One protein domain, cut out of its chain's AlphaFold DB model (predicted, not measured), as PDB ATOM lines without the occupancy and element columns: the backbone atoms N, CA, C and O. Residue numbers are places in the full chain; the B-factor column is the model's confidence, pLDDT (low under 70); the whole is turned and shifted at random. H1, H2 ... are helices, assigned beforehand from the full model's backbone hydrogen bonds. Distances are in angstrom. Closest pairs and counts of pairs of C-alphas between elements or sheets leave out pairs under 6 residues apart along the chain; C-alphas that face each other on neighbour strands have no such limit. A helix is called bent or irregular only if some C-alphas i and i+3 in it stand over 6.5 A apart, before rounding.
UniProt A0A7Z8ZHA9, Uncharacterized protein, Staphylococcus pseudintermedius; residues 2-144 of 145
ATOM      1  N   LEU A   2     -21.201  16.365   2.746       88.19
ATOM      2  CA  LEU A   2     -19.903  16.288   3.447       88.19
ATOM      3  C   LEU A   2     -18.685  16.255   2.507       88.19
ATOM      4  O   LEU A   2     -17.742  17.008   2.717       88.19
ATOM      5  N   SER A   3     -18.728  15.470   1.425       87.56
ATOM      6  CA  SER A   3     -17.632  15.421   0.442       87.56
ATOM      7  C   SER A   3     -17.401  16.757  -0.271       87.56
ATOM      8  O   SER A   3     -16.268  17.107  -0.578       87.56
ATOM      9  N   PHE A   4     -18.467  17.524  -0.518       89.38
ATOM     10  CA  PHE A   4     -18.358  18.858  -1.110       89.38
ATOM     11  C   PHE A   4     -17.743  19.851  -0.117       89.38
ATOM     12  O   PHE A   4     -16.824  20.582  -0.471       89.38
ATOM     13  N   LEU A   5     -18.193  19.822   1.142       88.06
ATOM     14  CA  LEU A   5     -17.627  20.653   2.207       88.06
ATOM     15  C   LEU A   5     -16.142  20.344   2.450       88.06
ATOM     16  O   LEU A   5     -15.361  21.261   2.679       88.06
ATOM     17  N   LEU A   6     -15.740  19.075   2.332       89.06
ATOM     18  CA  LEU A   6     -14.337  18.665   2.381       89.06
ATOM     19  C   LEU A   6     -13.510  19.323   1.268       89.06
ATOM     20  O   LEU A   6     -12.460  19.892   1.549       89.06
ATOM     21  N   LEU A   7     -13.982  19.279   0.017       89.88
ATOM     22  CA  LEU A   7     -13.285  19.900  -1.117       89.88
ATOM     23  C   LEU A   7     -13.163  21.419  -0.952       89.88
ATOM     24  O   LEU A   7     -12.097  21.985  -1.206       89.88
ATOM     25  N   LEU A   8     -14.228  22.071  -0.479       88.62
ATOM     26  CA  LEU A   8     -14.216  23.504  -0.196       88.62
ATOM     27  C   LEU A   8     -13.204  23.838   0.910       88.62
ATOM     28  O   LEU A   8     -12.388  24.742   0.746       88.62
ATOM     29  N   SER A   9     -13.196  23.061   1.997       87.12
ATOM     30  CA  SER A   9     -12.242  23.223   3.098       87.12
ATOM     31  C   SER A   9     -10.795  23.029   2.651       87.12
ATOM     32  O   SER A   9      -9.927  23.776   3.095       87.12
ATOM     33  N   LEU A  10     -10.522  22.052   1.783       90.00
ATOM     34  CA  LEU A  10      -9.184  21.825   1.235       90.00
ATOM     35  C   LEU A  10      -8.736  22.996   0.360       90.00
ATOM     36  O   LEU A  10      -7.609  23.462   0.490       90.00
ATOM     37  N   THR A  11      -9.631  23.507  -0.485       89.81
ATOM     38  CA  THR A  11      -9.349  24.666  -1.343       89.81
ATOM     39  C   THR A  11      -9.023  25.901  -0.506       89.81
ATOM     40  O   THR A  11      -8.019  26.568  -0.754       89.81
ATOM     41  N   ASN A  12      -9.828  26.170   0.526       89.19
ATOM     42  CA  ASN A  12      -9.590  27.282   1.442       89.19
ATOM     43  C   ASN A  12      -8.273  27.109   2.205       89.19
ATOM     44  O   ASN A  12      -7.496  28.053   2.283       89.19
ATOM     45  N   ALA A  13      -7.975  25.904   2.697       90.12
ATOM     46  CA  ALA A  13      -6.728  25.643   3.409       90.12
ATOM     47  C   ALA A  13      -5.490  25.822   2.515       90.12
ATOM     48  O   ALA A  13      -4.499  26.399   2.957       90.12
ATOM     49  N   ILE A  14      -5.550  25.378   1.253       90.19
ATOM     50  CA  ILE A  14      -4.480  25.607   0.271       90.19
ATOM     51  C   ILE A  14      -4.278  27.107   0.051       90.19
ATOM     52  O   ILE A  14      -3.144  27.580   0.092       90.19
ATOM     53  N   LYS A  15      -5.366  27.862  -0.137       91.06
ATOM     54  CA  LYS A  15      -5.297  29.316  -0.293       91.06
ATOM     55  C   LYS A  15      -4.651  29.979   0.928       91.06
ATOM     56  O   LYS A  15      -3.700  30.732   0.761       91.06
ATOM     57  N   SER A  16      -5.091  29.636   2.138       90.50
ATOM     58  CA  SER A  16      -4.513  30.156   3.382       90.50
ATOM     59  C   SER A  16      -3.022  29.837   3.522       90.50
ATOM     60  O   SER A  16      -2.263  30.681   3.980       90.50
ATOM     61  N   LEU A  17      -2.569  28.651   3.104       90.62
ATOM     62  CA  LEU A  17      -1.143  28.295   3.128       90.62
ATOM     63  C   LEU A  17      -0.317  29.105   2.123       90.62
ATOM     64  O   LEU A  17       0.808  29.496   2.436       90.62
ATOM     65  N   ILE A  18      -0.867  29.372   0.936       90.44
ATOM     66  CA  ILE A  18      -0.230  30.236  -0.067       90.44
ATOM     67  C   ILE A  18      -0.123  31.662   0.474       90.44
ATOM     68  O   ILE A  18       0.969  32.228   0.487       90.44
ATOM     69  N   ASP A  19      -1.230  32.210   0.974       91.25
ATOM     70  CA  ASP A  19      -1.279  33.554   1.549       91.25
ATOM     71  C   ASP A  19      -0.305  33.674   2.733       91.25
ATOM     72  O   ASP A  19       0.404  34.668   2.854       91.25
ATOM     73  N   TYR A  20      -0.188  32.628   3.557       91.00
ATOM     74  CA  TYR A  20       0.749  32.584   4.678       91.00
ATOM     75  C   TYR A  20       2.207  32.599   4.225       91.00
ATOM     76  O   TYR A  20       3.021  33.313   4.804       91.00
ATOM     77  N   ASN A  21       2.557  31.830   3.189       89.62
ATOM     78  CA  ASN A  21       3.914  31.839   2.649       89.62
ATOM     79  C   ASN A  21       4.262  33.194   2.010       89.62
ATOM     80  O   ASN A  21       5.395  33.645   2.140       89.62
ATOM     81  N   ASN A  22       3.289  33.866   1.388       90.50
ATOM     82  CA  ASN A  22       3.470  35.190   0.785       90.50
ATOM     83  C   ASN A  22       3.697  36.314   1.814       90.50
ATOM     84  O   ASN A  22       4.094  37.410   1.431       90.50
ATOM     85  N   LEU A  23       3.458  36.065   3.108       89.00
ATOM     86  CA  LEU A  23       3.804  36.999   4.186       89.00
ATOM     87  C   LEU A  23       5.303  36.995   4.540       89.00
ATOM     88  O   LEU A  23       5.724  37.784   5.387       89.00
ATOM     89  N   PHE A  24       6.095  36.089   3.966       87.75
ATOM     90  CA  PHE A  24       7.544  36.044   4.145       87.75
ATOM     91  C   PHE A  24       8.238  36.581   2.892       87.75
ATOM     92  O   PHE A  24       7.879  36.207   1.780       87.75
ATOM     93  N   ASP A  25       9.271  37.408   3.075       79.75
ATOM     94  CA  ASP A  25      10.025  38.001   1.961       79.75
ATOM     95  C   ASP A  25      10.825  36.960   1.154       79.75
ATOM     96  O   ASP A  25      11.097  37.164  -0.027       79.75
ATOM     97  N   THR A  26      11.206  35.841   1.783       76.69
ATOM     98  CA  THR A  26      11.934  34.738   1.138       76.69
ATOM     99  C   THR A  26      11.091  33.466   1.072       76.69
ATOM    100  O   THR A  26      10.588  33.089   0.015       76.69
ATOM    101  N   SER A  27      10.939  32.771   2.200       77.75
ATOM    102  CA  SER A  27      10.169  31.535   2.320       77.75
ATOM    103  C   SER A  27       9.904  31.186   3.784       77.75
ATOM    104  O   SER A  27      10.738  31.432   4.656       77.75
ATOM    105  N   ILE A  28       8.796  30.487   4.054       82.69
ATOM    106  CA  ILE A  28       8.522  29.878   5.365       82.69
ATOM    107  C   ILE A  28       9.661  28.961   5.857       82.69
ATOM    108  O   ILE A  28       9.866  28.807   7.062       82.69
ATOM    109  N   PHE A  29      10.440  28.356   4.953       81.62
ATOM    110  CA  PHE A  29      11.553  27.478   5.330       81.62
ATOM    111  C   PHE A  29      12.735  28.229   5.952       81.62
ATOM    112  O   PHE A  29      13.519  27.627   6.687       81.62
ATOM    113  N   GLU A  30      12.827  29.537   5.735       85.00
ATOM    114  CA  GLU A  30      13.842  30.406   6.337       85.00
ATOM    115  C   GLU A  30      13.315  31.147   7.573       85.00
ATOM    116  O   GLU A  30      14.098  31.699   8.341       85.00
ATOM    117  N   ALA A  31      12.002  31.098   7.816       85.19
ATOM    118  CA  ALA A  31      11.375  31.703   8.983       85.19
ATOM    119  C   ALA A  31      11.834  31.063  10.305       85.19
ATOM    120  O   ALA A  31      12.324  29.926  10.350       85.19
ATOM    121  N   ASP A  32      11.613  31.782  11.405       89.19
ATOM    122  CA  ASP A  32      11.846  31.254  12.749       89.19
ATOM    123  C   ASP A  32      10.974  30.009  13.024       89.19
ATOM    124  O   ASP A  32       9.883  29.825  12.470       89.19
ATOM    125  N   ASN A  33      11.468  29.130  13.893       89.38
ATOM    126  CA  ASN A  33      10.866  27.838  14.202       89.38
ATOM    127  C   ASN A  33       9.425  27.970  14.699       89.38
ATOM    128  O   ASN A  33       8.601  27.119  14.369       89.38
ATOM    129  N   ALA A  34       9.090  29.041  15.423       89.94
ATOM    130  CA  ALA A  34       7.722  29.287  15.875       89.94
ATOM    131  C   ALA A  34       6.719  29.336  14.703       89.94
ATOM    132  O   ALA A  34       5.658  28.716  14.776       89.94
ATOM    133  N   TYR A  35       7.075  29.994  13.595       90.88
ATOM    134  CA  TYR A  35       6.225  30.124  12.405       90.88
ATOM    135  C   TYR A  35       6.099  28.818  11.619       90.88
ATOM    136  O   TYR A  35       5.031  28.511  11.083       90.88
ATOM    137  N   LYS A  36       7.177  28.030  11.566       90.94
ATOM    138  CA  LYS A  36       7.178  26.696  10.946       90.94
ATOM    139  C   LYS A  36       6.287  25.731  11.718       90.94
ATOM    140  O   LYS A  36       5.446  25.058  11.129       90.94
ATOM    141  N   VAL A  37       6.440  25.699  13.044       91.38
ATOM    142  CA  VAL A  37       5.626  24.858  13.929       91.38
ATOM    143  C   VAL A  37       4.159  25.280  13.863       91.38
ATOM    144  O   VAL A  37       3.292  24.416  13.790       91.38
ATOM    145  N   TYR A  38       3.868  26.582  13.795       91.38
ATOM    146  CA  TYR A  38       2.503  27.084  13.634       91.38
ATOM    147  C   TYR A  38       1.832  26.545  12.358       91.38
ATOM    148  O   TYR A  38       0.732  25.996  12.419       91.38
ATOM    149  N   ALA A  39       2.515  26.615  11.211       91.44
ATOM    150  CA  ALA A  39       2.003  26.054   9.961       91.44
ATOM    151  C   ALA A  39       1.870  24.521  10.008       91.44
ATOM    152  O   ALA A  39       0.914  23.959   9.473       91.44
ATOM    153  N   MET A  40       2.793  23.830  10.686       91.75
ATOM    154  CA  MET A  40       2.723  22.379  10.870       91.75
ATOM    155  C   MET A  40       1.515  21.960  11.718       91.75
ATOM    156  O   MET A  40       0.843  20.989  11.372       91.75
ATOM    157  N   LEU A  41       1.201  22.698  12.788       91.75
ATOM    158  CA  LEU A  41      -0.001  22.469  13.596       91.75
ATOM    159  C   LEU A  41      -1.275  22.661  12.764       91.75
ATOM    160  O   LEU A  41      -2.178  21.828  12.844       91.75
ATOM    161  N   PHE A  42      -1.310  23.685  11.908       91.88
ATOM    162  CA  PHE A  42      -2.425  23.918  10.984       91.88
ATOM    163  C   PHE A  42      -2.625  22.756  10.012       91.88
ATOM    164  O   PHE A  42      -3.739  22.255   9.856       91.88
ATOM    165  N   LEU A  43      -1.541  22.270   9.404       92.25
ATOM    166  CA  LEU A  43      -1.584  21.103   8.523       92.25
ATOM    167  C   LEU A  43      -2.042  19.842   9.260       92.25
ATOM    168  O   LEU A  43      -2.864  19.089   8.739       92.25
ATOM    169  N   LEU A  44      -1.554  19.617  10.480       93.25
ATOM    170  CA  LEU A  44      -1.956  18.474  11.294       93.25
ATOM    171  C   LEU A  44      -3.448  18.534  11.648       93.25
ATOM    172  O   LEU A  44      -4.161  17.536  11.522       93.25
ATOM    173  N   GLN A  45      -3.943  19.712  12.030       92.12
ATOM    174  CA  GLN A  45      -5.356  19.940  12.313       92.12
ATOM    175  C   GLN A  45      -6.228  19.705  11.070       92.12
ATOM    176  O   GLN A  45      -7.283  19.072  11.171       92.12
ATOM    177  N   LEU A  46      -5.773  20.134   9.889       92.38
ATOM    178  CA  LEU A  46      -6.437  19.849   8.616       92.38
ATOM    179  C   LEU A  46      -6.483  18.340   8.322       92.38
ATOM    180  O   LEU A  46      -7.537  17.825   7.957       92.38
ATOM    181  N   ILE A  47      -5.379  17.612   8.528       93.62
ATOM    182  CA  ILE A  47      -5.319  16.152   8.336       93.62
ATOM    183  C   ILE A  47      -6.331  15.443   9.240       93.62
ATOM    184  O   ILE A  47      -7.064  14.561   8.774       93.62
ATOM    185  N   PHE A  48      -6.417  15.839  10.513       94.44
ATOM    186  CA  PHE A  48      -7.430  15.307  11.418       94.44
ATOM    187  C   PHE A  48      -8.842  15.589  10.912       94.44
ATOM    188  O   PHE A  48      -9.636  14.655  10.814       94.44
ATOM    189  N   LEU A  49      -9.146  16.828  10.516       93.88
ATOM    190  CA  LEU A  49     -10.461  17.188   9.980       93.88
ATOM    191  C   LEU A  49     -10.839  16.329   8.767       93.88
ATOM    192  O   LEU A  49     -11.927  15.754   8.727       93.88
ATOM    193  N   CYS A  50      -9.933  16.198   7.795       93.94
ATOM    194  CA  CYS A  50     -10.165  15.389   6.601       93.94
ATOM    195  C   CYS A  50     -10.418  13.922   6.960       93.94
ATOM    196  O   CYS A  50     -11.357  13.314   6.444       93.94
ATOM    197  N   THR A  51      -9.627  13.371   7.882       95.62
ATOM    198  CA  THR A  51      -9.774  11.985   8.338       95.62
ATOM    199  C   THR A  51     -11.128  11.776   9.016       95.62
ATOM    200  O   THR A  51     -11.848  10.842   8.668       95.62
ATOM    201  N   ILE A  52     -11.530  12.680   9.915       96.31
ATOM    202  CA  ILE A  52     -12.829  12.631  10.600       96.31
ATOM    203  C   ILE A  52     -13.975  12.673   9.581       96.31
ATOM    204  O   ILE A  52     -14.904  11.868   9.674       96.31
ATOM    205  N   ILE A  53     -13.909  13.556   8.578       95.06
ATOM    206  CA  ILE A  53     -14.944  13.656   7.538       95.06
ATOM    207  C   ILE A  53     -15.041  12.358   6.730       95.06
ATOM    208  O   ILE A  53     -16.143  11.846   6.534       95.06
ATOM    209  N   ILE A  54     -13.910  11.802   6.285       95.12
ATOM    210  CA  ILE A  54     -13.877  10.558   5.502       95.12
ATOM    211  C   ILE A  54     -14.476   9.398   6.304       95.12
ATOM    212  O   ILE A  54     -15.327   8.663   5.794       95.12
ATOM    213  N   LEU A  55     -14.079   9.249   7.570       95.25
ATOM    214  CA  LEU A  55     -14.616   8.209   8.444       95.25
ATOM    215  C   LEU A  55     -16.110   8.410   8.719       95.25
ATOM    216  O   LEU A  55     -16.858   7.435   8.731       95.25
ATOM    217  N   THR A  56     -16.563   9.656   8.861       94.69
ATOM    218  CA  THR A  56     -17.987   9.975   9.036       94.69
ATOM    219  C   THR A  56     -18.795   9.612   7.792       94.69
ATOM    220  O   THR A  56     -19.846   8.988   7.908       94.69
ATOM    221  N   ILE A  57     -18.300   9.918   6.587       93.44
ATOM    222  CA  ILE A  57     -18.945   9.504   5.330       93.44
ATOM    223  C   ILE A  57     -19.054   7.975   5.265       93.44
ATOM    224  O   ILE A  57     -20.116   7.451   4.933       93.44
ATOM    225  N   LYS A  58     -17.981   7.259   5.628       91.88
ATOM    226  CA  LYS A  58     -17.977   5.791   5.682       91.88
ATOM    227  C   LYS A  58     -19.002   5.255   6.688       91.88
ATOM    228  O   LYS A  58     -19.754   4.343   6.357       91.88
ATOM    229  N   LEU A  59     -19.069   5.842   7.885       91.88
ATOM    230  CA  LEU A  59     -20.033   5.475   8.922       91.88
ATOM    231  C   LEU A  59     -21.479   5.663   8.436       91.88
ATOM    232  O   LEU A  59     -22.292   4.750   8.561       91.88
ATOM    233  N   LEU A  60     -21.790   6.813   7.832       90.75
ATOM    234  CA  LEU A  60     -23.113   7.082   7.263       90.75
ATOM    235  C   LEU A  60     -23.460   6.074   6.160       90.75
ATOM    236  O   LEU A  60     -24.561   5.528   6.157       90.75
ATOM    237  N   GLY A  61     -22.516   5.776   5.261       88.50
ATOM    238  CA  GLY A  61     -22.699   4.762   4.221       88.50
ATOM    239  C   GLY A  61     -23.060   3.390   4.797       88.50
ATOM    240  O   GLY A  61     -24.007   2.757   4.333       88.50
ATOM    241  N   ASN A  62     -22.375   2.970   5.863       87.25
ATOM    242  CA  ASN A  62     -22.654   1.702   6.539       87.25
ATOM    243  C   ASN A  62     -24.031   1.680   7.228       87.25
ATOM    244  O   ASN A  62     -24.686   0.641   7.257       87.25
ATOM    245  N   ILE A  63     -24.482   2.805   7.789       84.50
ATOM    246  CA  ILE A  63     -25.739   2.871   8.553       84.50
ATOM    247  C   ILE A  63     -26.972   2.977   7.648       84.50
ATOM    248  O   ILE A  63     -28.011   2.371   7.942       84.50
ATOM    249  N   TYR A  64     -26.875   3.762   6.573       81.94
ATOM    250  CA  TYR A  64     -27.994   4.039   5.669       81.94
ATOM    251  C   TYR A  64     -28.051   3.101   4.455       81.94
ATOM    252  O   TYR A  64     -29.129   2.944   3.893       81.94
ATOM    253  N   GLY A  65     -26.942   2.462   4.056       73.88
ATOM    254  CA  GLY A  65     -26.905   1.532   2.920       73.88
ATOM    255  C   GLY A  65     -27.429   0.133   3.260       73.88
ATOM    256  O   GLY A  65     -28.479  -0.278   2.783       73.88
ATOM    257  N   HIS A  66     -26.713  -0.594   4.119       66.56
ATOM    258  CA  HIS A  66     -27.111  -1.917   4.609       66.56
ATOM    259  C   HIS A  66     -26.741  -2.013   6.081       66.56
ATOM    260  O   HIS A  66     -25.621  -2.374   6.440       66.56
ATOM    261  N   PHE A  67     -27.683  -1.615   6.933       63.91
ATOM    262  CA  PHE A  67     -27.440  -1.543   8.363       63.91
ATOM    263  C   PHE A  67     -27.143  -2.928   8.929       63.91
ATOM    264  O   PHE A  67     -28.029  -3.772   9.016       63.91
ATOM    265  N   ASN A  68     -25.890  -3.133   9.320       63.06
ATOM    266  CA  ASN A  68     -25.446  -4.343   9.983       63.06
ATOM    267  C   ASN A  68     -24.774  -3.949  11.301       63.06
ATOM    268  O   ASN A  68     -23.830  -3.145  11.304       63.06
ATOM    269  N   TYR A  69     -25.267  -4.491  12.418       61.28
ATOM    270  CA  TYR A  69     -24.627  -4.350  13.726       61.28
ATOM    271  C   TYR A  69     -23.311  -5.127  13.698       61.28
ATOM    272  O   TYR A  69     -23.260  -6.313  13.999       61.28
ATOM    273  N   SER A  70     -22.243  -4.466  13.257       66.56
ATOM    274  CA  SER A  70     -20.907  -5.053  13.162       66.56
ATOM    275  C   SER A  70     -19.939  -4.329  14.088       66.56
ATOM    276  O   SER A  70     -20.009  -3.106  14.250       66.56
ATOM    277  N   GLU A  71     -18.981  -5.073  14.639       66.12
ATOM    278  CA  GLU A  71     -17.861  -4.527  15.424       66.12
ATOM    279  C   GLU A  71     -17.085  -3.439  14.657       66.12
ATOM    280  O   GLU A  71     -16.529  -2.511  15.253       66.12
ATOM    281  N   GLY A  72     -17.107  -3.492  13.319       74.75
ATOM    282  CA  GLY A  72     -16.509  -2.480  12.449       74.75
ATOM    283  C   GLY A  72     -17.140  -1.091  12.597       74.75
ATOM    284  O   GLY A  72     -16.414  -0.097  12.611       74.75
ATOM    285  N   ASN A  73     -18.463  -0.995  12.770       81.31
ATOM    286  CA  ASN A  73     -19.143   0.293  12.972       81.31
ATOM    287  C   ASN A  73     -18.837   0.885  14.352       81.31
ATOM    288  O   ASN A  73     -18.578   2.082  14.459       81.31
ATOM    289  N   HIS A  74     -18.794   0.044  15.390       83.75
ATOM    290  CA  HIS A  74     -18.370   0.461  16.727       83.75
ATOM    291  C   HIS A  74     -16.931   0.998  16.712       83.75
ATOM    292  O   HIS A  74     -16.667   2.098  17.195       83.75
ATOM    293  N   THR A  75     -16.012   0.266  16.077       88.12
ATOM    294  CA  THR A  75     -14.607   0.678  15.951       88.12
ATOM    295  C   THR A  75     -14.477   2.020  15.228       88.12
ATOM    296  O   THR A  75     -13.736   2.890  15.679       88.12
ATOM    297  N   LEU A  76     -15.237   2.236  14.146       90.31
ATOM    298  CA  LEU A  76     -15.257   3.519  13.437       90.31
ATOM    299  C   LEU A  76     -15.701   4.677  14.338       90.31
ATOM    300  O   LEU A  76     -15.060   5.724  14.324       90.31
ATOM    301  N   ILE A  77     -16.758   4.492  15.133       91.19
ATOM    302  CA  ILE A  77     -17.250   5.514  16.070       91.19
ATOM    303  C   ILE A  77     -16.178   5.859  17.108       91.19
ATOM    304  O   ILE A  77     -15.913   7.038  17.341       91.19
ATOM    305  N   VAL A  78     -15.525   4.851  17.692       93.12
ATOM    306  CA  VAL A  78     -14.453   5.056  18.680       93.12
ATOM    307  C   VAL A  78     -13.281   5.825  18.068       93.12
ATOM    308  O   VAL A  78     -12.805   6.791  18.662       93.12
ATOM    309  N   VAL A  79     -12.844   5.453  16.861       95.25
ATOM    310  CA  VAL A  79     -11.753   6.148  16.160       95.25
ATOM    311  C   VAL A  79     -12.136   7.595  15.836       95.25
ATOM    312  O   VAL A  79     -11.333   8.499  16.059       95.25
ATOM    313  N   ILE A  80     -13.365   7.840  15.365       95.88
ATOM    314  CA  ILE A  80     -13.875   9.199  15.128       95.88
ATOM    315  C   ILE A  80     -13.832  10.019  16.423       95.88
ATOM    316  O   ILE A  80     -13.344  11.147  16.409       95.88
ATOM    317  N   ALA A  81     -14.282   9.455  17.548       94.94
ATOM    318  CA  ALA A  81     -14.260  10.134  18.840       94.94
ATOM    319  C   ALA A  81     -12.832  10.481  19.296       94.94
ATOM    320  O   ALA A  81     -12.575  11.613  19.701       94.94
ATOM    321  N   MET A  82     -11.880   9.549  19.174       96.00
ATOM    322  CA  MET A  82     -10.472   9.806  19.501       96.00
ATOM    323  C   MET A  82      -9.885  10.943  18.658       96.00
ATOM    324  O   MET A  82      -9.238  11.840  19.197       96.00
ATOM    325  N   LEU A  83     -10.151  10.945  17.348       96.56
ATOM    326  CA  LEU A  83      -9.692  12.006  16.452       96.56
ATOM    327  C   LEU A  83     -10.337  13.358  16.779       96.56
ATOM    328  O   LEU A  83      -9.654  14.377  16.720       96.56
ATOM    329  N   LEU A  84     -11.617  13.381  17.169       95.06
ATOM    330  CA  LEU A  84     -12.296  14.598  17.626       95.06
ATOM    331  C   LEU A  84     -11.638  15.181  18.882       95.06
ATOM    332  O   LEU A  84     -11.428  16.392  18.944       95.06
ATOM    333  N   PHE A  85     -11.257  14.343  19.852       94.00
ATOM    334  CA  PHE A  85     -10.515  14.802  21.030       94.00
ATOM    335  C   PHE A  85      -9.143  15.365  20.656       94.00
ATOM    336  O   PHE A  85      -8.799  16.464  21.087       94.00
ATOM    337  N   MET A  86      -8.378  14.654  19.820       93.38
ATOM    338  CA  MET A  86      -7.070  15.129  19.355       93.38
ATOM    339  C   MET A  86      -7.187  16.464  18.614       93.38
ATOM    340  O   MET A  86      -6.410  17.382  18.874       93.38
ATOM    341  N   TYR A  87      -8.195  16.603  17.750       93.25
ATOM    342  CA  TYR A  87      -8.499  17.853  17.061       93.25
ATOM    343  C   TYR A  87      -8.840  18.974  18.052       93.25
ATOM    344  O   TYR A  87      -8.298  20.072  17.950       93.25
ATOM    345  N   GLY A  88      -9.712  18.707  19.028       89.25
ATOM    346  CA  GLY A  88     -10.184  19.705  19.991       89.25
ATOM    347  C   GLY A  88      -9.091  20.268  20.901       89.25
ATOM    348  O   GLY A  88      -9.212  21.397  21.374       89.25
ATOM    349  N   VAL A  89      -8.002  19.526  21.119       90.19
ATOM    350  CA  VAL A  89      -6.856  19.997  21.912       90.19
ATOM    351  C   VAL A  89      -5.895  20.860  21.081       90.19
ATOM    352  O   VAL A  89      -5.195  21.689  21.663       90.19
ATOM    353  N   MET A  90      -5.890  20.738  19.744       87.69
ATOM    354  CA  MET A  90      -4.953  21.460  18.866       87.69
ATOM    355  C   MET A  90      -4.919  22.986  19.064       87.69
ATOM    356  O   MET A  90      -3.815  23.525  19.178       87.69
ATOM    357  N   PRO A  91      -6.068  23.686  19.192       85.50
ATOM    358  CA  PRO A  91      -6.123  25.118  19.496       85.50
ATOM    359  C   PRO A  91      -5.214  25.564  20.654       85.50
ATOM    360  O   PRO A  91      -4.594  26.624  20.583       85.50
ATOM    361  N   ASN A  92      -5.063  24.734  21.692       86.44
ATOM    362  CA  ASN A  92      -4.257  25.070  22.867       86.44
ATOM    363  C   ASN A  92      -2.758  25.181  22.551       86.44
ATOM    364  O   ASN A  92      -2.066  25.979  23.179       86.44
ATOM    365  N   PHE A  93      -2.248  24.430  21.568       86.56
ATOM    366  CA  PHE A  93      -0.832  24.495  21.195       86.56
ATOM    367  C   PHE A  93      -0.485  25.788  20.453       86.56
ATOM    368  O   PHE A  93       0.623  26.295  20.616       86.56
ATOM    369  N   TYR A  94      -1.421  26.376  19.701       83.38
ATOM    370  CA  TYR A  94      -1.171  27.647  19.013       83.38
ATOM    371  C   TYR A  94      -0.954  28.809  19.982       83.38
ATOM    372  O   TYR A  94      -0.163  29.704  19.693       83.38
ATOM    373  N   HIS A  95      -1.614  28.792  21.143       79.00
ATOM    374  CA  HIS A  95      -1.432  29.817  22.174       79.00
ATOM    375  C   HIS A  95      -0.037  29.793  22.811       79.00
ATOM    376  O   HIS A  95       0.404  30.811  23.339       79.00
ATOM    377  N   LEU A  96       0.670  28.663  22.730       84.00
ATOM    378  CA  LEU A  96       2.041  28.524  23.228       84.00
ATOM    379  C   LEU A  96       3.081  29.111  22.262       84.00
ATOM    380  O   LEU A  96       4.240  29.277  22.637       84.00
ATOM    381  N   LEU A  97       2.685  29.424  21.024       85.25
ATOM    382  CA  LEU A  97       3.573  29.954  19.996       85.25
ATOM    383  C   LEU A  97       3.488  31.482  19.937       85.25
ATOM    384  O   LEU A  97       2.426  32.073  19.706       85.25
ATOM    385  N   ASN A  98       4.641  32.136  20.082       84.69
ATOM    386  CA  ASN A  98       4.766  33.587  19.982       84.69
ATOM    387  C   ASN A  98       4.824  34.052  18.513       84.69
ATOM    388  O   ASN A  98       5.850  34.523  18.032       84.69
ATOM    389  N   VAL A  99       3.721  33.857  17.791       86.44
ATOM    390  CA  VAL A  99       3.547  34.238  16.380       86.44
ATOM    391  C   VAL A  99       2.749  35.542  16.286       86.44
ATOM    392  O   VAL A  99       1.737  35.701  16.982       86.44
ATOM    393  N   GLU A 100       3.190  36.469  15.431       87.56
ATOM    394  CA  GLU A 100       2.508  37.754  15.215       87.56
ATOM    395  C   GLU A 100       1.079  37.578  14.673       87.56
ATOM    396  O   GLU A 100       0.766  36.629  13.950       87.56
ATOM    397  N   VAL A 101       0.207  38.540  14.987       86.12
ATOM    398  CA  VAL A 101      -1.229  38.493  14.660       86.12
ATOM    399  C   VAL A 101      -1.484  38.336  13.158       86.12
ATOM    400  O   VAL A 101      -2.297  37.500  12.777       86.12
ATOM    401  N   LYS A 102      -0.723  39.034  12.302       87.25
ATOM    402  CA  LYS A 102      -0.879  38.978  10.834       87.25
ATOM    403  C   LYS A 102      -0.785  37.555  10.260       87.25
ATOM    404  O   LYS A 102      -1.477  37.221   9.308       87.25
ATOM    405  N   TYR A 103       0.034  36.694  10.865       86.88
ATOM    406  CA  TYR A 103       0.193  35.295  10.456       86.88
ATOM    407  C   TYR A 103      -0.950  34.408  10.973       86.88
ATOM    408  O   TYR A 103      -1.379  33.478  10.287       86.88
ATOM    409  N   LYS A 104      -1.472  34.718  12.167       85.56
ATOM    410  CA  LYS A 104      -2.611  34.018  12.781       85.56
ATOM    411  C   LYS A 104      -3.919  34.279  12.035       85.56
ATOM    412  O   LYS A 104      -4.749  33.383  11.934       85.56
ATOM    413  N   GLU A 105      -4.089  35.484  11.500       84.75
ATOM    414  CA  GLU A 105      -5.274  35.865  10.722       84.75
ATOM    415  C   GLU A 105      -5.370  35.111   9.390       84.75
ATOM    416  O   GLU A 105      -6.469  34.768   8.959       84.75
ATOM    417  N   VAL A 106      -4.230  34.811   8.759       87.38
ATOM    418  CA  VAL A 106      -4.187  34.098   7.474       87.38
ATOM    419  C   VAL A 106      -4.363  32.589   7.648       87.38
ATOM    420  O   VAL A 106      -5.154  31.963   6.940       87.38
ATOM    421  N   LEU A 107      -3.675  31.994   8.627       84.25
ATOM    422  CA  LEU A 107      -3.867  30.598   9.027       84.25
ATOM    423  C   LEU A 107      -4.877  30.510  10.176       84.25
ATOM    424  O   LEU A 107      -4.558  30.111  11.300       84.25
ATOM    425  N   ASN A 108      -6.110  30.905   9.865       72.56
ATOM    426  CA  ASN A 108      -7.222  30.896  10.799       72.56
ATOM    427  C   ASN A 108      -7.990  29.567  10.728       72.56
ATOM    428  O   ASN A 108      -8.509  29.177   9.683       72.56
ATOM    429  N   SER A 109      -8.092  28.869  11.859       72.25
ATOM    430  CA  SER A 109      -8.797  27.588  11.968       72.25
ATOM    431  C   SER A 109     -10.296  27.716  12.291       72.25
ATOM    432  O   SER A 109     -10.953  26.696  12.498       72.25
ATOM    433  N   LEU A 110     -10.861  28.928  12.369       74.00
ATOM    434  CA  LEU A 110     -12.279  29.147  12.711       74.00
ATOM    435  C   LEU A 110     -13.242  28.435  11.752       74.00
ATOM    436  O   LEU A 110     -14.179  27.763  12.195       74.00
ATOM    437  N   ASP A 111     -12.979  28.514  10.448       74.00
ATOM    438  CA  ASP A 111     -13.799  27.850   9.428       74.00
ATOM    439  C   ASP A 111     -13.750  26.323   9.575       74.00
ATOM    440  O   ASP A 111     -14.763  25.634   9.426       74.00
ATOM    441  N   MET A 112     -12.585  25.787   9.952       84.44
ATOM    442  CA  MET A 112     -12.415  24.360  10.225       84.44
ATOM    443  C   MET A 112     -13.221  23.916  11.450       84.44
ATOM    444  O   MET A 112     -13.827  22.846  11.425       84.44
ATOM    445  N   GLY A 113     -13.272  24.747  12.495       85.38
ATOM    446  CA  GLY A 113     -14.089  24.498  13.683       85.38
ATOM    447  C   GLY A 113     -15.584  24.460  13.361       85.38
ATOM    448  O   GLY A 113     -16.290  23.550  13.794       85.38
ATOM    449  N   SER A 114     -16.057  25.388  12.527       86.81
ATOM    450  CA  SER A 114     -17.453  25.406  12.066       86.81
ATOM    451  C   SER A 114     -17.807  24.148  11.267       86.81
ATOM    452  O   SER A 114     -18.853  23.536  11.492       86.81
ATOM    453  N   LEU A 115     -16.912  23.700  10.378       89.44
ATOM    454  CA  LEU A 115     -17.091  22.445   9.650       89.44
ATOM    455  C   LEU A 115     -17.099  21.233  10.593       89.44
ATOM    456  O   LEU A 115     -17.914  20.328  10.413       89.44
ATOM    457  N   LEU A 116     -16.250  21.223  11.622       91.81
ATOM    458  CA  LEU A 116     -16.231  20.155  12.620       91.81
ATOM    459  C   LEU A 116     -17.585  20.010  13.329       91.81
ATOM    460  O   LEU A 116     -18.055  18.890  13.502       91.81
ATOM    461  N   ILE A 117     -18.239  21.122  13.682       92.50
ATOM    462  CA  ILE A 117     -19.573  21.112  14.308       92.50
ATOM    463  C   ILE A 117     -20.593  20.420  13.397       92.50
ATOM    464  O   ILE A 117     -21.358  19.570  13.855       92.50
ATOM    465  N   ILE A 118     -20.572  20.725  12.095       92.56
ATOM    466  CA  ILE A 118     -21.447  20.070  11.111       92.56
ATOM    467  C   ILE A 118     -21.187  18.559  11.093       92.56
ATOM    468  O   ILE A 118     -22.126  17.764  11.103       92.56
ATOM    469  N   VAL A 119     -19.917  18.150  11.092       93.38
ATOM    470  CA  VAL A 119     -19.521  16.735  11.075       93.38
ATOM    471  C   VAL A 119     -19.962  16.012  12.348       93.38
ATOM    472  O   VAL A 119     -20.514  14.918  12.255       93.38
ATOM    473  N   ILE A 120     -19.811  16.638  13.519       94.00
ATOM    474  CA  ILE A 120     -20.328  16.118  14.794       94.00
ATOM    475  C   ILE A 120     -21.845  15.916  14.712       94.00
ATOM    476  O   ILE A 120     -22.340  14.868  15.124       94.00
ATOM    477  N   GLY A 121     -22.583  16.856  14.112       94.31
ATOM    478  CA  GLY A 121     -24.020  16.708  13.868       94.31
ATOM    479  C   GLY A 121     -24.366  15.443  13.072       94.31
ATOM    480  O   GLY A 121     -25.271  14.702  13.451       94.31
ATOM    481  N   PHE A 122     -23.603  15.128  12.020       93.12
ATOM    482  CA  PHE A 122     -23.782  13.881  11.264       93.12
ATOM    483  C   PHE A 122     -23.461  12.627  12.073       93.12
ATOM    484  O   PHE A 122     -24.170  11.630  11.949       93.12
ATOM    485  N   VAL A 123     -22.418  12.664  12.903       93.31
ATOM    486  CA  VAL A 123     -22.084  11.546  13.796       93.31
ATOM    487  C   VAL A 123     -23.212  11.317  14.805       93.31
ATOM    488  O   VAL A 123     -23.607  10.175  15.023       93.31
ATOM    489  N   ILE A 124     -23.799  12.378  15.365       94.00
ATOM    490  CA  ILE A 124     -24.949  12.272  16.276       94.00
ATOM    491  C   ILE A 124     -26.164  11.668  15.559       94.00
ATOM    492  O   ILE A 124     -26.790  10.758  16.097       94.00
ATOM    493  N   LEU A 125     -26.475  12.104  14.334       91.88
ATOM    494  CA  LEU A 125     -27.563  11.522  13.533       91.88
ATOM    495  C   LEU A 125     -27.342  10.029  13.245       91.88
ATOM    496  O   LEU A 125     -28.273   9.226  13.343       91.88
ATOM    497  N   ALA A 126     -26.102   9.648  12.933       89.25
ATOM    498  CA  ALA A 126     -25.700   8.255  12.779       89.25
ATOM    499  C   ALA A 126     -25.946   7.449  14.067       89.25
ATOM    500  O   ALA A 126     -26.573   6.392  14.015       89.25
ATOM    501  N   LEU A 127     -25.513   7.963  15.222       89.44
ATOM    502  CA  LEU A 127     -25.715   7.319  16.523       89.44
ATOM    503  C   LEU A 127     -27.196   7.198  16.898       89.44
ATOM    504  O   LEU A 127     -27.612   6.148  17.380       89.44
ATOM    505  N   ALA A 128     -28.001   8.229  16.634       89.00
ATOM    506  CA  ALA A 128     -29.445   8.193  16.863       89.00
ATOM    507  C   ALA A 128     -30.123   7.119  15.997       89.00
ATOM    508  O   ALA A 128     -30.942   6.345  16.487       89.00
ATOM    509  N   THR A 129     -29.715   7.013  14.729       87.06
ATOM    510  CA  THR A 129     -30.223   5.987  13.806       87.06
ATOM    511  C   THR A 129     -29.819   4.580  14.252       87.06
ATOM    512  O   THR A 129     -30.626   3.656  14.176       87.06
ATOM    513  N   ILE A 130     -28.577   4.409  14.721       86.19
ATOM    514  CA  ILE A 130     -28.109   3.160  15.335       86.19
ATOM    515  C   ILE A 130     -29.018   2.824  16.519       86.19
ATOM    516  O   ILE A 130     -29.644   1.772  16.516       86.19
ATOM    517  N   TYR A 131     -29.164   3.736  17.482       85.88
ATOM    518  CA  TYR A 131     -29.978   3.529  18.679       85.88
ATOM    519  C   TYR A 131     -31.417   3.094  18.360       85.88
ATOM    520  O   TYR A 131     -31.878   2.088  18.897       85.88
ATOM    521  N   GLU A 132     -32.101   3.790  17.446       86.00
ATOM    522  CA  GLU A 132     -33.473   3.454  17.047       86.00
ATOM    523  C   GLU A 132     -33.565   2.043  16.443       86.00
ATOM    524  O   GLU A 132     -34.429   1.250  16.820       86.00
ATOM    525  N   LYS A 133     -32.648   1.690  15.533       82.88
ATOM    526  CA  LYS A 133     -32.613   0.347  14.933       82.88
ATOM    527  C   LYS A 133     -32.273  -0.734  15.964       82.88
ATOM    528  O   LYS A 133     -32.829  -1.825  15.894       82.88
ATOM    529  N   SER A 134     -31.414  -0.428  16.936       81.56
ATOM    530  CA  SER A 134     -31.112  -1.300  18.078       81.56
ATOM    531  C   SER A 134     -32.359  -1.646  18.881       81.56
ATOM    532  O   SER A 134     -32.541  -2.801  19.257       81.56
ATOM    533  N   GLN A 135     -33.195  -0.643  19.165       81.94
ATOM    534  CA  GLN A 135     -34.409  -0.843  19.950       81.94
ATOM    535  C   GLN A 135     -35.420  -1.716  19.210       81.94
ATOM    536  O   GLN A 135     -35.917  -2.666  19.803       81.94
ATOM    537  N   LYS A 136     -35.635  -1.479  17.909       81.38
ATOM    538  CA  LYS A 136     -36.551  -2.295  17.093       81.38
ATOM    539  C   LYS A 136     -36.163  -3.777  17.076       81.38
ATOM    540  O   LYS A 136     -37.016  -4.629  17.274       81.38
ATOM    541  N   ILE A 137     -34.871  -4.086  16.921       77.06
ATOM    542  CA  ILE A 137     -34.377  -5.477  16.959       77.06
ATOM    543  C   ILE A 137     -34.615  -6.114  18.333       77.06
ATOM    544  O   ILE A 137     -34.929  -7.301  18.427       77.06
ATOM    545  N   LYS A 138     -34.436  -5.343  19.411       74.81
ATOM    546  CA  LYS A 138     -34.687  -5.835  20.765       74.81
ATOM    547  C   LYS A 138     -36.173  -6.137  20.974       74.81
ATOM    548  O   LYS A 138     -36.487  -7.205  21.478       74.81
ATOM    549  N   GLU A 139     -37.058  -5.238  20.548       73.25
ATOM    550  CA  GLU A 139     -38.511  -5.435  20.622       73.25
ATOM    551  C   GLU A 139     -38.967  -6.657  19.815       73.25
ATOM    552  O   GLU A 139     -39.740  -7.463  20.323       73.25
ATOM    553  N   GLU A 140     -38.457  -6.846  18.594       70.62
ATOM    554  CA  GLU A 140     -38.764  -8.030  17.780       70.62
ATOM    555  C   GLU A 140     -38.297  -9.328  18.456       70.62
ATOM    556  O   GLU A 140     -39.069 -10.279  18.560       70.62
ATOM    557  N   ASN A 141     -37.065  -9.375  18.971       68.25
ATOM    558  CA  ASN A 141     -36.550 -10.577  19.636       68.25
ATOM    559  C   ASN A 141     -37.242 -10.866  20.979       68.25
ATOM    560  O   ASN A 141     -37.467 -12.033  21.285       68.25
ATOM    561  N   ASP A 142     -37.626  -9.839  21.745       59.59
ATOM    562  CA  ASP A 142     -38.394  -9.999  22.989       59.59
ATOM    563  C   ASP A 142     -39.833 -10.495  22.718       59.59
ATOM    564  O   ASP A 142     -40.419 -11.161  23.567       59.59
ATOM    565  N   LEU A 143     -40.405 -10.220  21.537       55.94
ATOM    566  CA  LEU A 143     -41.727 -10.712  21.111       55.94
ATOM    567  C   LEU A 143     -41.708 -12.137  20.523       55.94
ATOM    568  O   LEU A 143     -42.776 -12.698  20.273       55.94
ATOM    569  N   THR A 144     -40.526 -12.710  20.266       54.72
ATOM    570  CA  THR A 144     -40.371 -14.026  19.609       54.72
ATOM    571  C   THR A 144     -39.938 -15.149  20.574       54.72
ATOM    572  O   THR A 144     -39.812 -16.298  20.148       54.72
TER     573      THR A 144
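This is residues 2 to 144 of the 145 residues of an uncharacterized protein of Staphylococcus pseudintermedius (UniProt A0A7Z8ZHA9). This is a long, rod-shaped bundle of four helices lying lengthwise, H1, H2, H3 and H5, in which H2 is in the middle and packs on the other three. H5 is shifted along the rod, and its residues 135 to 142 stick out past the body as a free tail; the short H4 is near the opposite end, packed on residues 16 to 20 of H1. The printed part has 143 residues with five named helices, in the order H1 H2 H3 H4 H5, and no named strand: the class is all helix. The whole is loose, with a radius of gyration of the C-alphas of 19.6 A and spans of 74 by 28 by 20 A.

H1, residues 2 to 21, and H2, residues 33 to 64, form a helical hairpin. They touch at a shallow tilt of 7 degrees, opposite ways, with the C-alphas of Leu 6 and Cys 50 closest at 6.8 A. H2 and H3, residues 71 to 94, form a second helical hairpin, at a shallow tilt of 24 degrees; the closest C-alphas are those of Ile 52 and Ile 80, 5.8 A apart. H1 and H3 are apart. H4, residues 101 to 106, touches H1 at a steep tilt of 40 degrees, closest at the C-alphas of Ser 16 and Val 106, 5.7 A. H5, residues 110 to 142, touches H2, the same way at a shallow tilt of 28 degrees, with the C-alphas of Leu 60 and Ala 126 closest at 6.2 A. With residues 111 to 119 alone H5 touches residues 2 to 9 of H1, opposite ways at a shallow tilt of 24 degrees; the C-alphas of Ser 9 and Met 112 are closest, at 7.2 A. H3 and H5 are near each other, with 16 pairs of C-alphas within 10 A. H1, H2, H3 and H5 make a bundle that is up and down, each running against the one before it in the chain. Every O i to N i+4 pair is within hydrogen-bond range in H1, H2 and H5, against 15 of 20 in H3 and 1 of 2 in H4.

H1 begins at C-alpha 2, (-19.903, 16.288, 3.447), and is 28.5 A long. H2 begins at C-alpha 33, (10.866, 27.838, 14.202), and is 46.4 A long. H3 is 36.4 A long and irregular, but only just: C-alphas 88 and 91 are 6.8 A apart. H4 has six residues. H5, the longest helix, measures 48.2 A and ends at C-alpha 142, (-38.394, -9.999, 22.989).

The C-alphas of Asp 25 and Thr 144 are farthest apart, at 74.6 A. Without residues 135 to 144, which stand free, the body spans 58 by 27 by 20 A. The printed part has no cut. The link from H1 to H2 is long, with 11 residues. The mean pLDDT of the printed part is 86.3, and residues 66 to 71 and 141 to 144 are under 70.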